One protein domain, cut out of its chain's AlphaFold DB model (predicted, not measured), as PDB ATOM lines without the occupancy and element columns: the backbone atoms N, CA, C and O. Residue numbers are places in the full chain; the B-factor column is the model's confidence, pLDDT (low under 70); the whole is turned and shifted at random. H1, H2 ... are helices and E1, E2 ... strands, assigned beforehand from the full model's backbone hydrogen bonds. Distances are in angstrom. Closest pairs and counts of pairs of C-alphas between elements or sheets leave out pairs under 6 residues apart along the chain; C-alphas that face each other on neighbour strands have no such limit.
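AT A GLANCE: This is residues 4 to 77 of the 320 residues of an uncharacterized protein of Ricinus communis (UniProt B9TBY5). A long hairpin of E1 and E2, with short E3 beside E1, forms a small, strongly twisted sheet with H2 over one face and H3 over the opposite face. Past its bend E2 leads to little H1, off the sheet, and a loop of residues 38 to 50 comes back to H2. The printed part has 74 residues, with three named strands and three named helices in the order E1 E2 H1 H2 E3 H3; the mixed sheet runs E2 E1 E3, and the class is mixed, helices and strands. It is compact and rounded, with a radius of gyration of the C-alphas of 11.9 A and spans of 31 by 26 by 23 A.

IN THESE COORDINATES: E1, residues 4 to 10, begins at C-alpha 4 (149.241, 157.402, 182.351) and is 17.0 A long. E2, residues 22 to 32, is 18.5 A long and bends by 107 degrees at residue 29. H1 is residues 34 to 37, 4.9 A; H2 is residues 51 to 59, 11.9 A; E3 is residues 66 to 68, 7.2 A. H3, residues 70 to 76, 10.5 A, ends at C-alpha 76 (145.284, 171.964, 180.220).

HOW THE PARTS SIT: E1 and E2 are antiparallel; N 8 and O 24 are 2.8 A apart, within hydrogen-bond range. E1 and E3 are parallel, with N 5 and O 67 at 3.1 A. H2 is over E2 at a height over the sheet of 7.0 A, slantwise at 52 degrees on the local plane; the closest C-alphas are those of Tyr 24 and Met 54, 5.8 A. H3 is at 8.7 A, across the strands; its closest C-alpha to E1 is Arg 73 to Ser 6, 5.2 A. H1 is not on the sheet and is apart from H2. Each O i to N i+4 pair is within range in H2, 2 of 3 in H3; H1 is too short for one.

THE WHOLE: The C-alphas of Asp 19 and Asp 35, the two farthest apart, are 32.4 A apart. The printed part has no cut. The links E1 to E2 and H1 to H2 are long. Mean pLDDT of the printed part is 73.0; it is under 70 at residue 14, residues 27 to 29, residue 31 and residues 34 to 50.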
ATOM      1  N   VAL A   4     148.965 156.254 181.482       83.69
ATOM      2  CA  VAL A   4     149.241 157.402 182.351       83.69
ATOM      3  C   VAL A   4     148.830 158.704 181.664       83.69
ATOM      4  O   VAL A   4     148.921 158.812 180.442       83.69
ATOM      5  N   GLY A   5     148.355 159.682 182.435       83.69
ATOM      6  CA  GLY A   5     147.800 160.933 181.901       83.69
ATOM      7  C   GLY A   5     147.001 161.708 182.951       83.69
ATOM      8  O   GLY A   5     147.123 161.438 184.144       83.69
ATOM      9  N   SER A   6     146.172 162.667 182.532       83.75
ATOM     10  CA  SER A   6     145.250 163.334 183.464       83.75
ATOM     11  C   SER A   6     144.068 162.419 183.782       83.75
ATOM     12  O   SER A   6     143.548 161.749 182.896       83.75
ATOM     13  N   THR A   7     143.625 162.399 185.034       84.69
ATOM     14  CA  THR A   7     142.444 161.639 185.466       84.69
ATOM     15  C   THR A   7     141.411 162.598 186.025       84.69
ATOM     16  O   THR A   7     141.784 163.577 186.675       84.69
ATOM     17  N   GLN A   8     140.132 162.326 185.809       82.56
ATOM     18  CA  GLN A   8     139.033 163.132 186.331       82.56
ATOM     19  C   GLN A   8     137.852 162.251 186.751       82.56
ATOM     20  O   GLN A   8     137.695 161.156 186.203       82.56
ATOM     21  N   PRO A   9     137.062 162.690 187.742       82.62
ATOM     22  CA  PRO A   9     135.847 161.996 188.134       82.62
ATOM     23  C   PRO A   9     134.758 162.167 187.068       82.62
ATOM     24  O   PRO A   9     134.484 163.276 186.606       82.62
ATOM     25  N   VAL A  10     134.127 161.058 186.685       80.50
ATOM     26  CA  VAL A  10     132.984 161.023 185.756       80.50
ATOM     27  C   VAL A  10     131.868 160.136 186.303       80.50
ATOM     28  O   VAL A  10     132.085 159.322 187.206       80.50
ATOM     29  N   ASN A  11     130.660 160.280 185.761       80.62
ATOM     30  CA  ASN A  11     129.566 159.340 186.020       80.62
ATOM     31  C   ASN A  11     129.662 158.081 185.130       80.62
ATOM     32  O   ASN A  11     130.497 158.008 184.231       80.62
ATOM     33  N   GLU A  12     128.786 157.090 185.344       77.62
ATOM     34  CA  GLU A  12     128.782 155.825 184.576       77.62
ATOM     35  C   GLU A  12     128.596 156.001 183.067       77.62
ATOM     36  O   GLU A  12     128.983 155.144 182.279       77.62
ATOM     37  N   GLN A  13     128.048 157.136 182.650       71.31
ATOM     38  CA  GLN A  13     127.843 157.469 181.245       71.31
ATOM     39  C   GLN A  13     129.039 158.228 180.641       71.31
ATOM     40  O   GLN A  13     129.023 158.543 179.455       71.31
ATOM     41  N   GLY A  14     130.082 158.512 181.429       68.69
ATOM     42  CA  GLY A  14     131.300 159.191 180.984       68.69
ATOM     43  C   GLY A  14     131.204 160.710 180.924       68.69
ATOM     44  O   GLY A  14     132.061 161.341 180.311       68.69
ATOM     45  N   TYR A  15     130.187 161.302 181.556       71.62
ATOM     46  CA  TYR A  15     130.082 162.751 181.696       71.62
ATOM     47  C   TYR A  15     130.875 163.241 182.905       71.62
ATOM     48  O   TYR A  15     130.734 162.703 184.008       71.62
ATOM     49  N   ASP A  16     131.641 164.307 182.694       70.12
ATOM     50  CA  ASP A  16     132.398 164.997 183.735       70.12
ATOM     51  C   ASP A  16     131.451 165.571 184.779       70.12
ATOM     52  O   ASP A  16     130.583 166.395 184.473       70.12
ATOM     53  N   ARG A  17     131.610 165.120 186.026       72.62
ATOM     54  CA  ARG A  17     130.839 165.636 187.151       72.62
ATOM     55  C   ARG A  17     131.706 165.771 188.400       72.62
ATOM     56  O   ARG A  17     132.525 164.891 188.657       72.62
ATOM     57  N   PRO A  18     131.494 166.821 189.215       70.75
ATOM     58  CA  PRO A  18     132.210 166.993 190.481       70.75
ATOM     59  C   PRO A  18     132.028 165.827 191.469       70.75
ATOM     60  O   PRO A  18     132.898 165.598 192.300       70.75
ATOM     61  N   ASP A  19     130.916 165.092 191.370       75.00
ATOM     62  CA  ASP A  19     130.540 163.943 192.203       75.00
ATOM     63  C   ASP A  19     130.755 162.582 191.507       75.00
ATOM     64  O   ASP A  19     130.239 161.558 191.955       75.00
ATOM     65  N   GLY A  20     131.495 162.551 190.394       76.75
ATOM     66  CA  GLY A  20     131.699 161.338 189.604       76.75
ATOM     67  C   GLY A  20     132.401 160.217 190.381       76.75
ATOM     68  O   GLY A  20     133.516 160.391 190.870       76.75
ATOM     69  N   ALA A  21     131.770 159.043 190.454       78.94
ATOM     70  CA  ALA A  21     132.289 157.879 191.179       78.94
ATOM     71  C   ALA A  21     133.390 157.110 190.422       78.94
ATOM     72  O   ALA A  21     134.044 156.239 190.996       78.94
ATOM     73  N   ILE A  22     133.598 157.406 189.135       85.12
ATOM     74  CA  ILE A  22     134.534 156.675 188.276       85.12
ATOM     75  C   ILE A  22     135.766 157.520 188.017       85.12
ATOM     76  O   ILE A  22     135.683 158.620 187.474       85.12
ATOM     77  N   ASN A  23     136.929 156.951 188.330       85.44
ATOM     78  CA  ASN A  23     138.201 157.519 187.915       85.44
ATOM     79  C   ASN A  23     138.408 157.260 186.423       85.44
ATOM     80  O   ASN A  23     138.549 156.108 186.004       85.44
ATOM     81  N   TYR A  24     138.439 158.332 185.637       84.50
ATOM     82  CA  TYR A  24     138.529 158.280 184.186       84.50
ATOM     83  C   TYR A  24     139.804 158.956 183.683       84.50
ATOM     84  O   TYR A  24     140.098 160.088 184.059       84.50
ATOM     85  N   LEU A  25     140.571 158.270 182.831       83.44
ATOM     86  CA  LEU A  25     141.779 158.811 182.204       83.44
ATOM     87  C   LEU A  25     141.397 159.661 180.971       83.44
ATOM     88  O   LEU A  25     140.856 159.150 179.991       83.44
ATOM     89  N   HIS A  26     141.647 160.969 181.042       75.69
ATOM     90  CA  HIS A  26     141.196 161.971 180.077       75.69
ATOM     91  C   HIS A  26     142.003 161.935 178.766       75.69
ATOM     92  O   HIS A  26     143.234 161.985 178.811       75.69
ATOM     93  N   PRO A  27     141.350 161.929 177.583       66.00
ATOM     94  CA  PRO A  27     142.005 161.626 176.312       66.00
ATOM     95  C   PRO A  27     142.913 162.717 175.750       66.00
ATOM     96  O   PRO A  27     143.606 162.461 174.770       66.00
ATOM     97  N   ALA A  28     142.933 163.915 176.337       61.94
ATOM     98  CA  ALA A  28     143.700 165.032 175.784       61.94
ATOM     99  C   ALA A  28     145.219 164.778 175.755       61.94
ATOM    100  O   ALA A  28     145.903 165.254 174.853       61.94
ATOM    101  N   CYS A  29     145.747 163.996 176.701       63.06
ATOM    102  CA  CYS A  29     147.109 163.476 176.632       63.06
ATOM    103  C   CYS A  29     147.220 162.207 177.482       63.06
ATOM    104  O   CYS A  29     147.131 162.258 178.712       63.06
ATOM    105  N   MET A  30     147.387 161.064 176.816       72.00
ATOM    106  CA  MET A  30     147.529 159.762 177.462       72.00
ATOM    107  C   MET A  30     148.649 158.977 176.796       72.00
ATOM    108  O   MET A  30     148.695 158.862 175.573       72.00
ATOM    109  N   LEU A  31     149.514 158.385 177.611       67.94
ATOM    110  CA  LEU A  31     150.457 157.369 177.168       67.94
ATOM    111  C   LEU A  31     149.892 156.021 177.590       67.94
ATOM    112  O   LEU A  31     149.803 155.717 178.778       67.94
ATOM    113  N   VAL A  32     149.460 155.244 176.610       71.12
ATOM    114  CA  VAL A  32     148.769 153.966 176.790       71.12
ATOM    115  C   VAL A  32     149.564 152.860 176.118       71.12
ATOM    116  O   VAL A  32     150.299 153.100 175.159       71.12
ATOM    117  N   ASN A  33     149.426 151.638 176.624       73.12
ATOM    118  CA  ASN A  33     150.033 150.488 175.969       73.12
ATOM    119  C   ASN A  33     149.399 150.291 174.576       73.12
ATOM    120  O   ASN A  33     148.189 150.087 174.458       73.12
ATOM    121  N   ILE A  34     150.223 150.353 173.527       62.09
ATOM    122  CA  ILE A  34     149.761 150.304 172.135       62.09
ATOM    123  C   ILE A  34     149.114 148.961 171.770       62.09
ATOM    124  O   ILE A  34     148.175 148.934 170.977       62.09
ATOM    125  N   ASP A  35     149.553 147.860 172.378       63.59
ATOM    126  CA  ASP A  35     148.993 146.532 172.122       63.59
ATOM    127  C   ASP A  35     147.612 146.370 172.759       63.59
ATOM    128  O   ASP A  35     146.764 145.668 172.213       63.59
ATOM    129  N   VAL A  36     147.349 147.082 173.862       63.66
ATOM    130  CA  VAL A  36     146.012 147.184 174.466       63.66
ATOM    131  C   VAL A  36     145.101 148.053 173.596       63.66
ATOM    132  O   VAL A  36     143.971 147.663 173.320       63.66
ATOM    133  N   MET A  37     145.599 149.193 173.100       60.34
ATOM    134  CA  MET A  37     144.833 150.083 172.210       60.34
ATOM    135  C   MET A  37     144.400 149.397 170.915       60.34
ATOM    136  O   MET A  37     143.293 149.619 170.436       60.34
ATOM    137  N   ARG A  38     145.260 148.547 170.345       59.41
ATOM    138  CA  ARG A  38     144.969 147.787 169.117       59.41
ATOM    139  C   ARG A  38     143.860 146.751 169.287       59.41
ATOM    140  O   ARG A  38     143.275 146.340 168.292       59.41
ATOM    141  N   GLN A  39     143.581 146.334 170.518       57.09
ATOM    142  CA  GLN A  39     142.518 145.383 170.845       57.09
ATOM    143  C   GLN A  39     141.183 146.080 171.152       57.09
ATOM    144  O   GLN A  39     140.202 145.403 171.459       57.09
ATOM    145  N   TRP A  40     141.116 147.415 171.088       57.16
ATOM    146  CA  TRP A  40     139.885 148.155 171.353       57.16
ATOM    147  C   TRP A  40     139.087 148.497 170.097       57.16
ATOM    148  O   TRP A  40     139.665 148.817 169.057       57.16
ATOM    149  N   PRO A  41     137.747 148.537 170.209       45.78
ATOM    150  CA  PRO A  41     136.913 149.166 169.198       45.78
ATOM    151  C   PRO A  41     137.237 150.666 169.108       45.78
ATOM    152  O   PRO A  41     137.362 151.354 170.122       45.78
ATOM    153  N   LEU A  42     137.387 151.178 167.883       46.81
ATOM    154  CA  LEU A  42     137.703 152.588 167.641       46.81
ATOM    155  C   LEU A  42     136.582 153.520 168.160       46.81
ATOM    156  O   LEU A  42     135.407 153.141 168.125       46.81
ATOM    157  N   PRO A  43     136.914 154.744 168.623       42.97
ATOM    158  CA  PRO A  43     135.938 155.693 169.156       42.97
ATOM    159  C   PRO A  43     134.835 156.011 168.144       42.97
ATOM    160  O   PRO A  43     135.120 156.456 167.035       42.97
ATOM    161  N   ILE A  44     133.574 155.852 168.549       39.50
ATOM    162  CA  ILE A  44     132.408 156.067 167.674       39.50
ATOM    163  C   ILE A  44     131.806 157.481 167.794       39.50
ATOM    164  O   ILE A  44     130.890 157.803 167.046       39.50
ATOM    165  N   LYS A  45     132.292 158.330 168.718       33.12
ATOM    166  CA  LYS A  45     131.908 159.750 168.893       33.12
ATOM    167  C   LYS A  45     132.914 160.498 169.787       33.12
ATOM    168  O   LYS A  45     133.626 159.878 170.576       33.12
ATOM    169  N   HIS A  46     132.956 161.832 169.685       38.84
ATOM    170  CA  HIS A  46     133.654 162.682 170.656       38.84
ATOM    171  C   HIS A  46     133.059 162.492 172.059       38.84
ATOM    172  O   HIS A  46     131.858 162.669 172.241       38.84
ATOM    173  N   GLY A  47     133.919 162.178 173.032       50.44
ATOM    174  CA  GLY A  47     133.567 162.097 174.450       50.44
ATOM    175  C   GLY A  47     133.726 160.686 175.007       50.44
ATOM    176  O   GLY A  47     132.824 159.867 174.923       50.44
ATOM    177  N   ALA A  48     134.889 160.427 175.590       50.47
ATOM    178  CA  ALA A  48     135.217 159.246 176.383       50.47
ATOM    179  C   ALA A  48     135.343 157.873 175.669       50.47
ATOM    180  O   ALA A  48     134.655 156.917 176.035       50.47
ATOM    181  N   PRO A  49     136.312 157.699 174.741       53.12
ATOM    182  CA  PRO A  49     136.599 156.405 174.097       53.12
ATOM    183  C   PRO A  49     136.922 155.251 175.055       53.12
ATOM    184  O   PRO A  49     136.922 154.096 174.644       53.12
ATOM    185  N   MET A  50     137.203 155.545 176.325       66.69
ATOM    186  CA  MET A  50     137.619 154.555 177.313       66.69
ATOM    187  C   MET A  50     136.604 154.325 178.430       66.69
ATOM    188  O   MET A  50     136.959 153.673 179.408       66.69
ATOM    189  N   ILE A  51     135.374 154.853 178.349       74.75
ATOM    190  CA  ILE A  51     134.469 154.796 179.508       74.75
ATOM    191  C   ILE A  51     134.177 153.358 179.951       74.75
ATOM    192  O   ILE A  51     134.296 153.058 181.131       74.75
ATOM    193  N   HIS A  52     133.934 152.438 179.015       75.38
ATOM    194  CA  HIS A  52     133.702 151.020 179.316       75.38
ATOM    195  C   HIS A  52     134.911 150.355 179.984       75.38
ATOM    196  O   HIS A  52     134.764 149.585 180.932       75.38
ATOM    197  N   THR A  53     136.120 150.679 179.531       78.75
ATOM    198  CA  THR A  53     137.346 150.114 180.094       78.75
ATOM    199  C   THR A  53     137.661 150.706 181.465       78.75
ATOM    200  O   THR A  53     138.046 149.983 182.380       78.75
ATOM    201  N   MET A  54     137.442 152.011 181.647       83.38
ATOM    202  CA  MET A  54     137.568 152.674 182.946       83.38
ATOM    203  C   MET A  54     136.531 152.133 183.932       83.38
ATOM    204  O   MET A  54     136.893 151.822 185.062       83.38
ATOM    205  N   LEU A  55     135.284 151.921 183.503       84.12
ATOM    206  CA  LEU A  55     134.245 151.241 184.282       84.12
ATOM    207  C   LEU A  55     134.701 149.851 184.724       84.12
ATOM    208  O   LEU A  55     134.679 149.551 185.913       84.12
ATOM    209  N   ALA A  56     135.199 149.027 183.797       83.69
ATOM    210  CA  ALA A  56     135.687 147.686 184.113       83.69
ATOM    211  C   ALA A  56     136.839 147.707 185.134       83.69
ATOM    212  O   ALA A  56     136.860 146.902 186.067       83.69
ATOM    213  N   LEU A  57     137.782 148.644 185.007       86.88
ATOM    214  CA  LEU A  57     138.894 148.797 185.951       86.88
ATOM    215  C   LEU A  57     138.441 149.314 187.322       86.88
ATOM    216  O   LEU A  57     138.957 148.846 188.335       86.88
ATOM    217  N   ASN A  58     137.477 150.236 187.368       88.00
ATOM    218  CA  ASN A  58     136.909 150.727 188.626       88.00
ATOM    219  C   ASN A  58     136.096 149.618 189.323       88.00
ATOM    220  O   ASN A  58     136.330 149.353 190.497       88.00
ATOM    221  N   HIS A  59     135.232 148.894 188.603       88.12
ATOM    222  CA  HIS A  59     134.404 147.814 189.163       88.12
ATOM    223  C   HIS A  59     135.218 146.596 189.615       88.12
ATOM    224  O   HIS A  59     134.858 145.935 190.583       88.12
ATOM    225  N   SER A  60     136.331 146.304 188.937       90.00
ATOM    226  CA  SER A  60     137.241 145.217 189.322       90.00
ATOM    227  C   SER A  60     138.296 145.632 190.354       90.00
ATOM    228  O   SER A  60     139.186 144.842 190.662       90.00
ATOM    229  N   ASN A  61     138.221 146.860 190.883       88.25
ATOM    230  CA  ASN A  61     139.182 147.432 191.830       88.25
ATOM    231  C   ASN A  61     140.647 147.432 191.324       88.25
ATOM    232  O   ASN A  61     141.605 147.418 192.095       88.25
ATOM    233  N   ASN A  62     140.833 147.477 190.001       89.25
ATOM    234  CA  ASN A  62     142.130 147.487 189.316       89.25
ATOM    235  C   ASN A  62     142.547 148.896 188.860       89.25
ATOM    236  O   ASN A  62     143.285 149.062 187.886       89.25
ATOM    237  N   THR A  63     142.102 149.936 189.568       87.19
ATOM    238  CA  THR A  63     142.394 151.344 189.238       87.19
ATOM    239  C   THR A  63     143.889 151.671 189.258       87.19
ATOM    240  O   THR A  63     144.335 152.549 188.531       87.19
ATOM    241  N   HIS A  64     144.695 150.899 189.994       88.31
ATOM    242  CA  HIS A  64     146.157 151.008 190.026       88.31
ATOM    243  C   HIS A  64     146.842 150.785 188.662       88.31
ATOM    244  O   HIS A  64     148.015 151.138 188.493       88.31
ATOM    245  N   LEU A  65     146.145 150.178 187.690       87.06
ATOM    246  CA  LEU A  65     146.677 149.944 186.350       87.06
ATOM    247  C   LEU A  65     146.819 151.236 185.541       87.06
ATOM    248  O   LEU A  65     147.637 151.252 184.618       87.06
ATOM    249  N   PHE A  66     146.105 152.307 185.893       87.00
ATOM    250  CA  PHE A  66     146.296 153.634 185.313       87.00
ATOM    251  C   PHE A  66     146.664 154.665 186.378       87.00
ATOM    252  O   PHE A  66     146.364 154.497 187.558       87.00
ATOM    253  N   LYS A  67     147.381 155.723 185.982       84.62
ATOM    254  CA  LYS A  67     147.885 156.721 186.938       84.62
ATOM    255  C   LYS A  67     147.687 158.151 186.466       84.62
ATOM    256  O   LYS A  67     147.854 158.463 185.287       84.62
ATOM    257  N   HIS A  68     147.403 159.008 187.443       85.81
ATOM    258  CA  HIS A  68     147.378 160.450 187.282       85.81
ATOM    259  C   HIS A  68     148.797 161.011 187.147       85.81
ATOM    260  O   HIS A  68     149.677 160.680 187.943       85.81
ATOM    261  N   ILE A  69     148.996 161.902 186.182       86.88
ATOM    262  CA  ILE A  69     150.201 162.713 186.044       86.88
ATOM    263  C   ILE A  69     149.821 164.185 186.267       86.88
ATOM    264  O   ILE A  69     149.165 164.767 185.400       86.88
ATOM    265  N   PRO A  70     150.256 164.808 187.381       82.00
ATOM    266  CA  PRO A  70     149.849 166.169 187.740       82.00
ATOM    267  C   PRO A  70     150.161 167.222 186.675       82.00
ATOM    268  O   PRO A  70     149.306 168.045 186.363       82.00
ATOM    269  N   TRP A  71     151.352 167.164 186.067       81.00
ATOM    270  CA  TRP A  71     151.763 168.166 185.080       81.00
ATOM    271  C   TRP A  71     150.891 168.139 183.819       81.00
ATOM    272  O   TRP A  71     150.678 169.181 183.211       81.00
ATOM    273  N   VAL A  72     150.329 166.976 183.456       78.38
ATOM    274  CA  VAL A  72     149.428 166.866 182.302       78.38
ATOM    275  C   VAL A  72     148.168 167.678 182.557       78.38
ATOM    276  O   VAL A  72     147.756 168.420 181.680       78.38
ATOM    277  N   ARG A  73     147.569 167.590 183.754       75.12
ATOM    278  CA  ARG A  73     146.393 168.402 184.104       75.12
ATOM    279  C   ARG A  73     146.727 169.895 184.073       75.12
ATOM    280  O   ARG A  73     145.978 170.656 183.475       75.12
ATOM    281  N   SER A  74     147.857 170.285 184.664       77.81
ATOM    282  CA  SER A  74     148.282 171.689 184.720       77.81
ATOM    283  C   SER A  74     148.483 172.320 183.341       77.81
ATOM    284  O   SER A  74     148.162 173.489 183.173       77.81
ATOM    285  N   ASP A  75     148.945 171.560 182.345       77.75
ATOM    286  CA  ASP A  75     149.096 172.050 180.966       77.75
ATOM    287  C   ASP A  75     147.754 172.294 180.243       77.75
ATOM    288  O   ASP A  75     147.730 172.973 179.216       77.75
ATOM    289  N   PHE A  76     146.638 171.761 180.761       70.00
ATOM    290  CA  PHE A  76     145.284 171.964 180.220       70.00
ATOM    291  C   PHE A  76     144.433 172.964 181.027       70.00
ATOM    292  O   PHE A  76     143.343 173.324 180.582       70.00
ATOM    293  N   GLU A  77     144.903 173.435 182.185       70.06
ATOM    294  CA  GLU A  77     144.231 174.458 182.997       70.06
ATOM    295  C   GLU A  77     144.596 175.860 182.463       70.06
ATOM    296  O   GLU A  77     145.745 176.290 182.524       70.06
TER     297      GLU A  77